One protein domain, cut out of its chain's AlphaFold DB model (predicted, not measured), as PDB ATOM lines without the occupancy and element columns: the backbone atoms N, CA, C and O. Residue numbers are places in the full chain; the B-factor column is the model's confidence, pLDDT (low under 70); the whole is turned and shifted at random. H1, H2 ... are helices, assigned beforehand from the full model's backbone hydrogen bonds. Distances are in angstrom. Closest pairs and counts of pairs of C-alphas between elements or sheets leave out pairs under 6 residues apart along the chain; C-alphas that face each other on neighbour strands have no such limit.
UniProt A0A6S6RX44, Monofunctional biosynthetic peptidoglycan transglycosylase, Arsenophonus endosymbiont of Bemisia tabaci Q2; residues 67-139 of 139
ATOM      1  N   ALA A  67     -32.137  10.086   1.817       94.19
ATOM      2  CA  ALA A  67     -31.504   8.772   1.780       94.19
ATOM      3  C   ALA A  67     -29.967   8.866   1.746       94.19
ATOM      4  O   ALA A  67     -29.278   7.857   1.908       94.19
ATOM      5  N   ILE A  68     -29.413  10.069   1.567       92.50
ATOM      6  CA  ILE A  68     -27.974  10.326   1.592       92.50
ATOM      7  C   ILE A  68     -27.557  10.647   3.029       92.50
ATOM      8  O   ILE A  68     -28.150  11.481   3.710       92.50
ATOM      9  N   SER A  69     -26.486  10.006   3.502       95.50
ATOM     10  CA  SER A  69     -25.915  10.313   4.816       95.50
ATOM     11  C   SER A  69     -25.530  11.791   4.917       95.50
ATOM     12  O   SER A  69     -24.759  12.295   4.097       95.50
ATOM     13  N   ALA A  70     -25.974  12.467   5.979       93.19
ATOM     14  CA  ALA A  70     -25.634  13.868   6.236       93.19
ATOM     15  C   ALA A  70     -24.112  14.119   6.249       93.19
ATOM     16  O   ALA A  70     -23.646  15.164   5.801       93.19
ATOM     17  N   LYS A  71     -23.317  13.138   6.700       95.00
ATOM     18  CA  LYS A  71     -21.846  13.229   6.694       95.00
ATOM     19  C   LYS A  71     -21.276  13.284   5.276       95.00
ATOM     20  O   LYS A  71     -20.330  14.025   5.039       95.00
ATOM     21  N   MET A  72     -21.859  12.527   4.345       93.38
ATOM     22  CA  MET A  72     -21.457  12.540   2.937       93.38
ATOM     23  C   MET A  72     -21.760  13.899   2.302       93.38
ATOM     24  O   MET A  72     -20.908  14.457   1.617       93.38
ATOM     25  N   LEU A  73     -22.940  14.459   2.589       90.19
ATOM     26  CA  LEU A  73     -23.326  15.783   2.101       90.19
ATOM     27  C   LEU A  73     -22.356  16.870   2.593       90.19
ATOM     28  O   LEU A  73     -21.860  17.658   1.791       90.19
ATOM     29  N   ILE A  74     -22.032  16.877   3.890       90.44
ATOM     30  CA  ILE A  74     -21.078  17.834   4.474       90.44
ATOM     31  C   ILE A  74     -19.682  17.653   3.873       90.44
ATOM     32  O   ILE A  74     -19.023  18.647   3.577       90.44
ATOM     33  N   ALA A  75     -19.231  16.414   3.661       92.31
ATOM     34  CA  ALA A  75     -17.934  16.141   3.047       92.31
ATOM     35  C   ALA A  75     -17.865  16.668   1.606       92.31
ATOM     36  O   ALA A  75     -16.899  17.342   1.258       92.31
ATOM     37  N   ALA A  76     -18.903  16.431   0.798       89.69
ATOM     38  CA  ALA A  76     -18.980  16.925  -0.576       89.69
ATOM     39  C   ALA A  76     -18.984  18.461  -0.637       89.69
ATOM     40  O   ALA A  76     -18.200  19.046  -1.380       89.69
ATOM     41  N   ILE A  77     -19.802  19.118   0.197       88.81
ATOM     42  CA  ILE A  77     -19.830  20.585   0.296       88.81
ATOM     43  C   ILE A  77     -18.461  21.110   0.742       88.81
ATOM     44  O   ILE A  77     -17.932  22.035   0.142       88.81
ATOM     45  N   SER A  78     -17.845  20.497   1.753       87.75
ATOM     46  CA  SER A  78     -16.560  20.963   2.293       87.75
ATOM     47  C   SER A  78     -15.381  20.757   1.333       87.75
ATOM     48  O   SER A  78     -14.394  21.489   1.423       87.75
ATOM     49  N   ALA A  79     -15.463  19.761   0.447       86.69
ATOM     50  CA  ALA A  79     -14.447  19.475  -0.562       86.69
ATOM     51  C   ALA A  79     -14.577  20.384  -1.794       86.69
ATOM     52  O   ALA A  79     -13.574  20.916  -2.261       86.69
ATOM     53  N   GLU A  80     -15.797  20.575  -2.302       84.00
ATOM     54  CA  GLU A  80     -16.039  21.314  -3.549       84.00
ATOM     55  C   GLU A  80     -16.280  22.808  -3.318       84.00
ATOM     56  O   GLU A  80     -15.813  23.644  -4.087       84.00
ATOM     57  N   ASN A  81     -17.039  23.168  -2.281       82.19
ATOM     58  CA  ASN A  81     -17.505  24.534  -2.081       82.19
ATOM     59  C   ASN A  81     -17.880  24.826  -0.619       82.19
ATOM     60  O   ASN A  81     -19.053  24.826  -0.237       82.19
ATOM     61  N   GLN A  82     -16.870  25.108   0.206       83.75
ATOM     62  CA  GLN A  82     -17.032  25.338   1.649       83.75
ATOM     63  C   GLN A  82     -18.004  26.476   1.986       83.75
ATOM     64  O   GLN A  82     -18.672  26.431   3.016       83.75
ATOM     65  N   ASN A  83     -18.098  27.482   1.118       84.56
ATOM     66  CA  ASN A  83     -18.915  28.669   1.335       84.56
ATOM     67  C   ASN A  83     -20.325  28.554   0.723       84.56
ATOM     68  O   ASN A  83     -21.068  29.536   0.695       84.56
ATOM     69  N   PHE A  84     -20.713  27.364   0.247       84.94
ATOM     70  CA  PHE A  84     -21.993  27.122  -0.425       84.94
ATOM     71  C   PHE A  84     -23.230  27.712   0.280       84.94
ATOM     72  O   PHE A  84     -24.042  28.330  -0.407       84.94
ATOM     73  N   PRO A  85     -23.391  27.603   1.615       84.19
ATOM     74  CA  PRO A  85     -24.576  28.132   2.294       84.19
ATOM     75  C   PRO A  85     -24.680  29.662   2.293       84.19
ATOM     76  O   PRO A  85     -25.762  30.198   2.521       84.19
ATOM     77  N   ASN A  86     -23.570  30.368   2.071       85.94
ATOM     78  CA  ASN A  86     -23.493  31.815   2.262       85.94
ATOM     79  C   ASN A  86     -23.559  32.599   0.945       85.94
ATOM     80  O   ASN A  86     -23.525  33.830   0.968       85.94
ATOM     81  N   HIS A  87     -23.645  31.920  -0.203       86.12
ATOM     82  CA  HIS A  87     -23.652  32.562  -1.514       86.12
ATOM     83  C   HIS A  87     -24.833  32.106  -2.383       86.12
ATOM     84  O   HIS A  87     -25.410  31.037  -2.211       86.12
ATOM     85  N   TRP A  88     -25.175  32.909  -3.389       83.94
ATOM     86  CA  TRP A  88     -26.391  32.740  -4.198       83.94
ATOM     87  C   TRP A  88     -26.057  32.174  -5.586       83.94
ATOM     88  O   TRP A  88     -26.460  32.697  -6.617       83.94
ATOM     89  N   GLY A  89     -25.233  31.123  -5.610       80.75
ATOM     90  CA  GLY A  89     -24.697  30.512  -6.837       80.75
ATOM     91  C   GLY A  89     -23.343  31.042  -7.338       80.75
ATOM     92  O   GLY A  89     -22.661  30.314  -8.053       80.75
ATOM     93  N   PHE A  90     -22.896  32.228  -6.914       83.56
ATOM     94  CA  PHE A  90     -21.566  32.769  -7.233       83.56
ATOM     95  C   PHE A  90     -20.812  33.141  -5.959       83.56
ATOM     96  O   PHE A  90     -21.338  33.901  -5.147       83.56
ATOM     97  N   ASP A  91     -19.585  32.644  -5.805       85.44
ATOM     98  CA  ASP A  91     -18.694  33.037  -4.714       85.44
ATOM     99  C   ASP A  91     -17.656  34.047  -5.219       85.44
ATOM    100  O   ASP A  91     -16.591  33.689  -5.721       85.44
ATOM    101  N   PHE A  92     -17.980  35.334  -5.097       83.56
ATOM    102  CA  PHE A  92     -17.100  36.416  -5.540       83.56
ATOM    103  C   PHE A  92     -15.775  36.462  -4.772       83.56
ATOM    104  O   PHE A  92     -14.752  36.794  -5.365       83.56
ATOM    105  N   GLN A  93     -15.772  36.086  -3.487       83.88
ATOM    106  CA  GLN A  93     -14.547  36.057  -2.684       83.88
ATOM    107  C   GLN A  93     -13.616  34.939  -3.158       83.88
ATOM    108  O   GLN A  93     -12.406  35.143  -3.271       83.88
ATOM    109  N   ALA A  94     -14.173  33.768  -3.479       82.12
ATOM    110  CA  ALA A  94     -13.403  32.675  -4.058       82.12
ATOM    111  C   ALA A  94     -12.843  33.044  -5.438       82.12
ATOM    112  O   ALA A  94     -11.677  32.760  -5.700       82.12
ATOM    113  N   ILE A  95     -13.636  33.711  -6.286       83.81
ATOM    114  CA  ILE A  95     -13.205  34.169  -7.617       83.81
ATOM    115  C   ILE A  95     -12.049  35.165  -7.505       83.81
ATOM    116  O   ILE A  95     -11.021  34.982  -8.151       83.81
ATOM    117  N   GLU A  96     -12.180  36.189  -6.663       84.31
ATOM    118  CA  GLU A  96     -11.129  37.191  -6.463       84.31
ATOM    119  C   GLU A  96      -9.848  36.563  -5.893       84.31
ATOM    120  O   GLU A  96      -8.742  36.841  -6.360       84.31
ATOM    121  N   SER A  97      -9.987  35.669  -4.911       83.69
ATOM    122  CA  SER A  97      -8.847  34.958  -4.327       83.69
ATOM    123  C   SER A  97      -8.133  34.074  -5.350       83.69
ATOM    124  O   SER A  97      -6.900  34.054  -5.380       83.69
ATOM    125  N   ALA A  98      -8.891  33.371  -6.193       83.75
ATOM    126  CA  ALA A  98      -8.344  32.508  -7.229       83.75
ATOM    127  C   ALA A  98      -7.604  33.340  -8.289       83.75
ATOM    128  O   ALA A  98      -6.414  33.108  -8.502       83.75
ATOM    129  N   ILE A  99      -8.219  34.422  -8.791       82.88
ATOM    130  CA  ILE A  99      -7.582  35.371  -9.719       82.88
ATOM    131  C   ILE A  99      -6.261  35.894  -9.150       82.88
ATOM    132  O   ILE A  99      -5.250  35.892  -9.850       82.88
ATOM    133  N   ASN A 100      -6.233  36.319  -7.885       83.44
ATOM    134  CA  ASN A 100      -5.023  36.856  -7.259       83.44
ATOM    135  C   ASN A 100      -3.909  35.799  -7.129       83.44
ATOM    136  O   ASN A 100      -2.741  36.092  -7.392       83.44
ATOM    137  N   GLN A 101      -4.253  34.559  -6.768       80.44
ATOM    138  CA  GLN A 101      -3.286  33.458  -6.643       80.44
ATOM    139  C   GLN A 101      -2.783  32.961  -8.005       80.44
ATOM    140  O   GLN A 101      -1.592  32.672  -8.173       80.44
ATOM    141  N   ASN A 102      -3.670  32.899  -8.993       81.19
ATOM    142  CA  ASN A 102      -3.347  32.449 -10.339       81.19
ATOM    143  C   ASN A 102      -2.621  33.532 -11.144       81.19
ATOM    144  O   ASN A 102      -1.747  33.208 -11.938       81.19
ATOM    145  N   SER A 103      -2.851  34.817 -10.860       77.94
ATOM    146  CA  SER A 103      -2.047  35.916 -11.421       77.94
ATOM    147  C   SER A 103      -0.587  35.872 -10.958       77.94
ATOM    148  O   SER A 103       0.316  36.268 -11.693       77.94
ATOM    149  N   ALA A 104      -0.335  35.373  -9.744       78.00
ATOM    150  CA  ALA A 104       1.009  35.237  -9.183       78.00
ATOM    151  C   ALA A 104       1.739  33.955  -9.633       78.00
ATOM    152  O   ALA A 104       2.914  33.764  -9.307       78.00
ATOM    153  N   SER A 105       1.075  33.058 -10.367       71.75
ATOM    154  CA  SER A 105       1.596  31.732 -10.692       71.75
ATOM    155  C   SER A 105       1.468  31.414 -12.183       71.75
ATOM    156  O   SER A 105       0.622  31.925 -12.901       71.75
ATOM    157  N   LYS A 106       2.365  30.570 -12.712       70.38
ATOM    158  CA  LYS A 106       2.366  30.216 -14.149       70.38
ATOM    159  C   LYS A 106       1.287  29.197 -14.530       70.38
ATOM    160  O   LYS A 106       1.144  28.877 -15.709       70.38
ATOM    161  N   LYS A 107       0.611  28.611 -13.542       70.88
ATOM    162  CA  LYS A 107      -0.399  27.564 -13.705       70.88
ATOM    163  C   LYS A 107      -1.503  27.792 -12.681       70.88
ATOM    164  O   LYS A 107      -1.159  28.142 -11.556       70.88
ATOM    165  N   PRO A 108      -2.768  27.520 -13.027       68.31
ATOM    166  CA  PRO A 108      -3.859  27.644 -12.082       68.31
ATOM    167  C   PRO A 108      -3.669  26.702 -10.894       68.31
ATOM    168  O   PRO A 108      -3.504  25.494 -11.068       68.31
ATOM    169  N   ILE A 109      -3.645  27.275  -9.695       69.88
ATOM    170  CA  ILE A 109      -3.441  26.578  -8.419       69.88
ATOM    171  C   ILE A 109      -4.792  26.189  -7.816       69.88
ATOM    172  O   ILE A 109      -4.924  25.132  -7.196       69.88
ATOM    173  N   ARG A 110      -5.800  27.038  -8.001       71.50
ATOM    174  CA  ARG A 110      -7.143  26.877  -7.447       71.50
ATOM    175  C   ARG A 110      -8.172  27.299  -8.489       71.50
ATOM    176  O   ARG A 110      -7.850  28.153  -9.300       71.50
ATOM    177  N   GLY A 111      -9.348  26.671  -8.449       75.44
ATOM    178  CA  GLY A 111     -10.542  27.084  -9.187       75.44
ATOM    179  C   GLY A 111     -11.597  27.677  -8.248       75.44
ATOM    180  O   GLY A 111     -11.605  27.375  -7.051       75.44
ATOM    181  N   ALA A 112     -12.512  28.478  -8.790       80.62
ATOM    182  CA  ALA A 112     -13.561  29.185  -8.050       80.62
ATOM    183  C   ALA A 112     -15.001  28.733  -8.385       80.62
ATOM    184  O   ALA A 112     -15.966  29.388  -7.992       80.62
ATOM    185  N   SER A 113     -15.179  27.637  -9.133       83.06
ATOM    186  CA  SER A 113     -16.513  27.183  -9.554       83.06
ATOM    187  C   SER A 113     -17.363  26.639  -8.402       83.06
ATOM    188  O   SER A 113     -16.949  25.721  -7.698       83.06
ATOM    189  N   THR A 114     -18.598  27.124  -8.272       86.75
ATOM    190  CA  THR A 114     -19.542  26.678  -7.231       86.75
ATOM    191  C   THR A 114     -20.297  25.408  -7.636       86.75
ATOM    192  O   THR A 114     -20.462  25.115  -8.820       86.75
ATOM    193  N   ILE A 115     -20.853  24.681  -6.659       84.81
ATOM    194  CA  ILE A 115     -21.739  23.525  -6.909       84.81
ATOM    195  C   ILE A 115     -22.896  23.901  -7.851       84.81
ATOM    196  O   ILE A 115     -23.216  23.141  -8.760       84.81
ATOM    197  N   THR A 116     -23.489  25.093  -7.704       86.12
ATOM    198  CA  THR A 116     -24.569  25.566  -8.586       86.12
ATOM    199  C   THR A 116     -24.108  25.668 -10.039       86.12
ATOM    200  O   THR A 116     -24.788  25.168 -10.933       86.12
ATOM    201  N   GLN A 117     -22.933  26.253 -10.286       83.44
ATOM    202  CA  GLN A 117     -22.362  26.349 -11.634       83.44
ATOM    203  C   GLN A 117     -22.011  24.971 -12.204       83.44
ATOM    204  O   GLN A 117     -22.226  24.713 -13.388       83.44
ATOM    205  N   GLN A 118     -21.506  24.068 -11.359       83.88
ATOM    206  CA  GLN A 118     -21.221  22.693 -11.761       83.88
ATOM    207  C   GLN A 118     -22.502  21.937 -12.159       83.88
ATOM    208  O   GLN A 118     -22.491  21.228 -13.161       83.88
ATOM    209  N   VAL A 119     -23.615  22.128 -11.439       85.31
ATOM    210  CA  VAL A 119     -24.919  21.534 -11.789       85.31
ATOM    211  C   VAL A 119     -25.444  22.095 -13.109       85.31
ATOM    212  O   VAL A 119     -25.868  21.323 -13.965       85.31
ATOM    213  N   VAL A 120     -25.371  23.413 -13.315       84.06
ATOM    214  CA  VAL A 120     -25.789  24.033 -14.584       84.06
ATOM    215  C   VAL A 120     -25.004  23.448 -15.758       84.06
ATOM    216  O   VAL A 120     -25.609  23.050 -16.747       84.06
ATOM    217  N   LYS A 121     -23.686  23.273 -15.613       79.69
ATOM    218  CA  LYS A 121     -22.833  22.650 -16.638       79.69
ATOM    219  C   LYS A 121     -23.240  21.214 -16.997       79.69
ATOM    220  O   LYS A 121     -22.966  20.756 -18.100       79.69
ATOM    221  N   ILE A 122     -23.861  20.481 -16.076       81.75
ATOM    222  CA  ILE A 122     -24.345  19.124 -16.353       81.75
ATOM    223  C   ILE A 122     -25.612  19.158 -17.230       81.75
ATOM    224  O   ILE A 122     -25.808  18.256 -18.049       81.75
ATOM    225  N   PHE A 123     -26.458  20.179 -17.073       78.94
ATOM    226  CA  PHE A 123     -27.693  20.339 -17.850       78.94
ATOM    227  C   PHE A 123     -27.494  21.089 -19.169       78.94
ATOM    228  O   PHE A 123     -28.207  20.810 -20.129       78.94
ATOM    229  N   ASP A 124     -26.528  22.002 -19.222       72.81
ATOM    230  CA  ASP A 124     -26.232  22.826 -20.387       72.81
ATOM    231  C   ASP A 124     -24.798  22.570 -20.871       72.81
ATOM    232  O   ASP A 124     -23.813  23.096 -20.340       72.81
ATOM    233  N   TYR A 125     -24.693  21.701 -21.879       65.44
ATOM    234  CA  TYR A 125     -23.422  21.292 -22.474       65.44
ATOM    235  C   TYR A 125     -22.716  22.454 -23.182       65.44
ATOM    236  O   TYR A 125     -21.507  22.625 -23.008       65.44
ATOM    237  N   GLU A 126     -23.460  23.283 -23.924       64.56
ATOM    238  CA  GLU A 126     -22.890  24.451 -24.601       64.56
ATOM    239  C   GLU A 126     -22.344  25.443 -23.579       64.56
ATOM    240  O   GLU A 126     -21.243  25.950 -23.762       64.56
ATOM    241  N   MET A 127     -23.022  25.638 -22.446       59.97
ATOM    242  CA  MET A 127     -22.495  26.448 -21.340       59.97
ATOM    243  C   MET A 127     -21.259  25.820 -20.666       59.97
ATOM    244  O   MET A 127     -20.431  26.515 -20.072       59.97
ATOM    245  N   GLY A 128     -21.107  24.499 -20.760       57.31
ATOM    246  CA  GLY A 128     -19.933  23.764 -20.296       57.31
ATOM    247  C   GLY A 128     -18.692  23.916 -21.183       57.31
ATOM    248  O   GLY A 128     -17.574  23.850 -20.645       57.31
ATOM    249  N   GLU A 129     -18.894  24.100 -22.491       58.41
ATOM    250  CA  GLU A 129     -17.885  24.391 -23.526       58.41
ATOM    251  C   GLU A 129     -17.596  25.893 -23.654       58.41
ATOM    252  O   GLU A 129     -16.441  26.286 -23.844       58.41
ATOM    253  N   ALA A 130     -18.625  26.729 -23.495       58.00
ATOM    254  CA  ALA A 130     -18.549  28.178 -23.521       58.00
ATOM    255  C   ALA A 130     -17.794  28.675 -22.286       58.00
ATOM    256  O   ALA A 130     -18.396  28.995 -21.268       58.00
ATOM    257  N   GLY A 131     -16.462  28.705 -22.389       55.91
ATOM    258  CA  GLY A 131     -15.518  29.559 -21.660       55.91
ATOM    259  C   GLY A 131     -15.739  29.698 -20.157       55.91
ATOM    260  O   GLY A 131     -14.991  29.131 -19.385       55.91
ATOM    261  N   PHE A 132     -16.773  30.413 -19.737       57.47
ATOM    262  CA  PHE A 132     -17.062  30.890 -18.391       57.47
ATOM    263  C   PHE A 132     -16.861  29.879 -17.242       57.47
ATOM    264  O   PHE A 132     -16.135  30.168 -16.293       57.47
ATOM    265  N   VAL A 133     -17.434  28.667 -17.292       56.47
ATOM    266  CA  VAL A 133     -17.234  27.669 -16.207       56.47
ATOM    267  C   VAL A 133     -15.842  27.029 -16.278       56.47
ATOM    268  O   VAL A 133     -15.277  26.617 -15.264       56.47
ATOM    269  N   LYS A 134     -15.269  26.932 -17.480       59.97
ATOM    270  CA  LYS A 134     -13.914  26.413 -17.710       59.97
ATOM    271  C   LYS A 134     -12.870  27.432 -17.247       59.97
ATOM    272  O   LYS A 134     -11.918  27.051 -16.584       59.97
ATOM    273  N   GLU A 135     -13.110  28.708 -17.514       61.91
ATOM    274  CA  GLU A 135     -12.356  29.862 -17.045       61.91
ATOM    275  C   GLU A 135     -12.416  29.930 -15.531       61.91
ATOM    276  O   GLU A 135     -11.366  29.930 -14.927       61.91
ATOM    277  N   LEU A 136     -13.578  29.813 -14.884       61.47
ATOM    278  CA  LEU A 136     -13.657  29.783 -13.416       61.47
ATOM    279  C   LEU A 136     -12.932  28.593 -12.760       61.47
ATOM    280  O   LEU A 136     -12.606  28.665 -11.580       61.47
ATOM    281  N   LYS A 137     -12.683  27.496 -13.486       60.44
ATOM    282  CA  LYS A 137     -11.795  26.411 -13.022       60.44
ATOM    283  C   LYS A 137     -10.307  26.707 -13.242       60.44
ATOM    284  O   LYS A 137      -9.478  26.075 -12.596       60.44
ATOM    285  N   LEU A 138      -9.989  27.578 -14.197       57.59
ATOM    286  CA  LEU A 138      -8.638  28.004 -14.578       57.59
ATOM    287  C   LEU A 138      -8.252  29.366 -13.967       57.59
ATOM    288  O   LEU A 138      -7.101  29.778 -14.092       57.59
ATOM    289  N   LEU A 139      -9.207  30.061 -13.351       56.28
ATOM    290  CA  LEU A 139      -9.064  31.259 -12.533       56.28
ATOM    291  C   LEU A 139      -8.825  30.875 -11.100       56.28
ATOM    292  O   LEU A 139      -7.980  31.575 -10.516       56.28
TER     293      LEU A 139
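Overview. This is residues 67 to 139 of the 139 residues of the protein "Monofunctional biosynthetic peptidoglycan transglycosylase" of Arsenophonus endosymbiont of Bemisia tabaci Q2 (UniProt A0A6S6RX44). Three short helices fold back as a U, with H3 as one limb, H4 at the bend and H5 as the other limb; H2 lies near H5 at the open end, and H1 makes a corner with the beginning of H3 and reaches away, residues 67 to 73 sticking out. The printed part has 73 residues with five named helices, H1 to H5 along the chain, and no named strand; its class is all helix. It is elongated, spanning 42 by 27 by 20 A, and only just compact, close to loose, with a radius of gyration of the C-alphas of 13.3 A.

Along the chain. Find C-alpha 70 at (-25.634, 13.868, 6.236); from there H1 runs 15.6 A to residue 80. Next look at H2, residues 92 to 103, 16.2 A, and H3, residues 115 to 123, 12.9 A. H4, residues 125 to 129, spans 6.4 A; H5, residues 132 to 138, spans 9.7 A and ends at C-alpha 138 (-8.638, 28.004, -14.578).

Arrangement. H1 and H3 are close but not clearly touching, about perpendicular at 88 degrees; their closest C-alphas, Glu 80 and Ile 115, are 7.0 A apart. H2 and H5 are also close but not clearly touching: C-alphas 95 and 136, their closest, are 7.3 A apart. H3 and H4 touch only at the corner, closest at C-alphas 121 and 128, 4.8 A. H3 and H5 only just touch, with 3 pairs of C-alphas within 8 A, the closest Gln 117 and Val 133 at 7.0 A; they run opposite ways at a steep tilt of 55 degrees. In H1 to H5 every O i to N i+4 pair is within hydrogen-bond range.

Size, cuts and confidence. The C-alphas farthest apart, Ala 67 and Ala 104, are 43.3 A apart. The printed part has no cut; the links H1 to H2 and H2 to H3 are long. Look for pLDDT under 70 at residues 108 to 109 and 125 to 139.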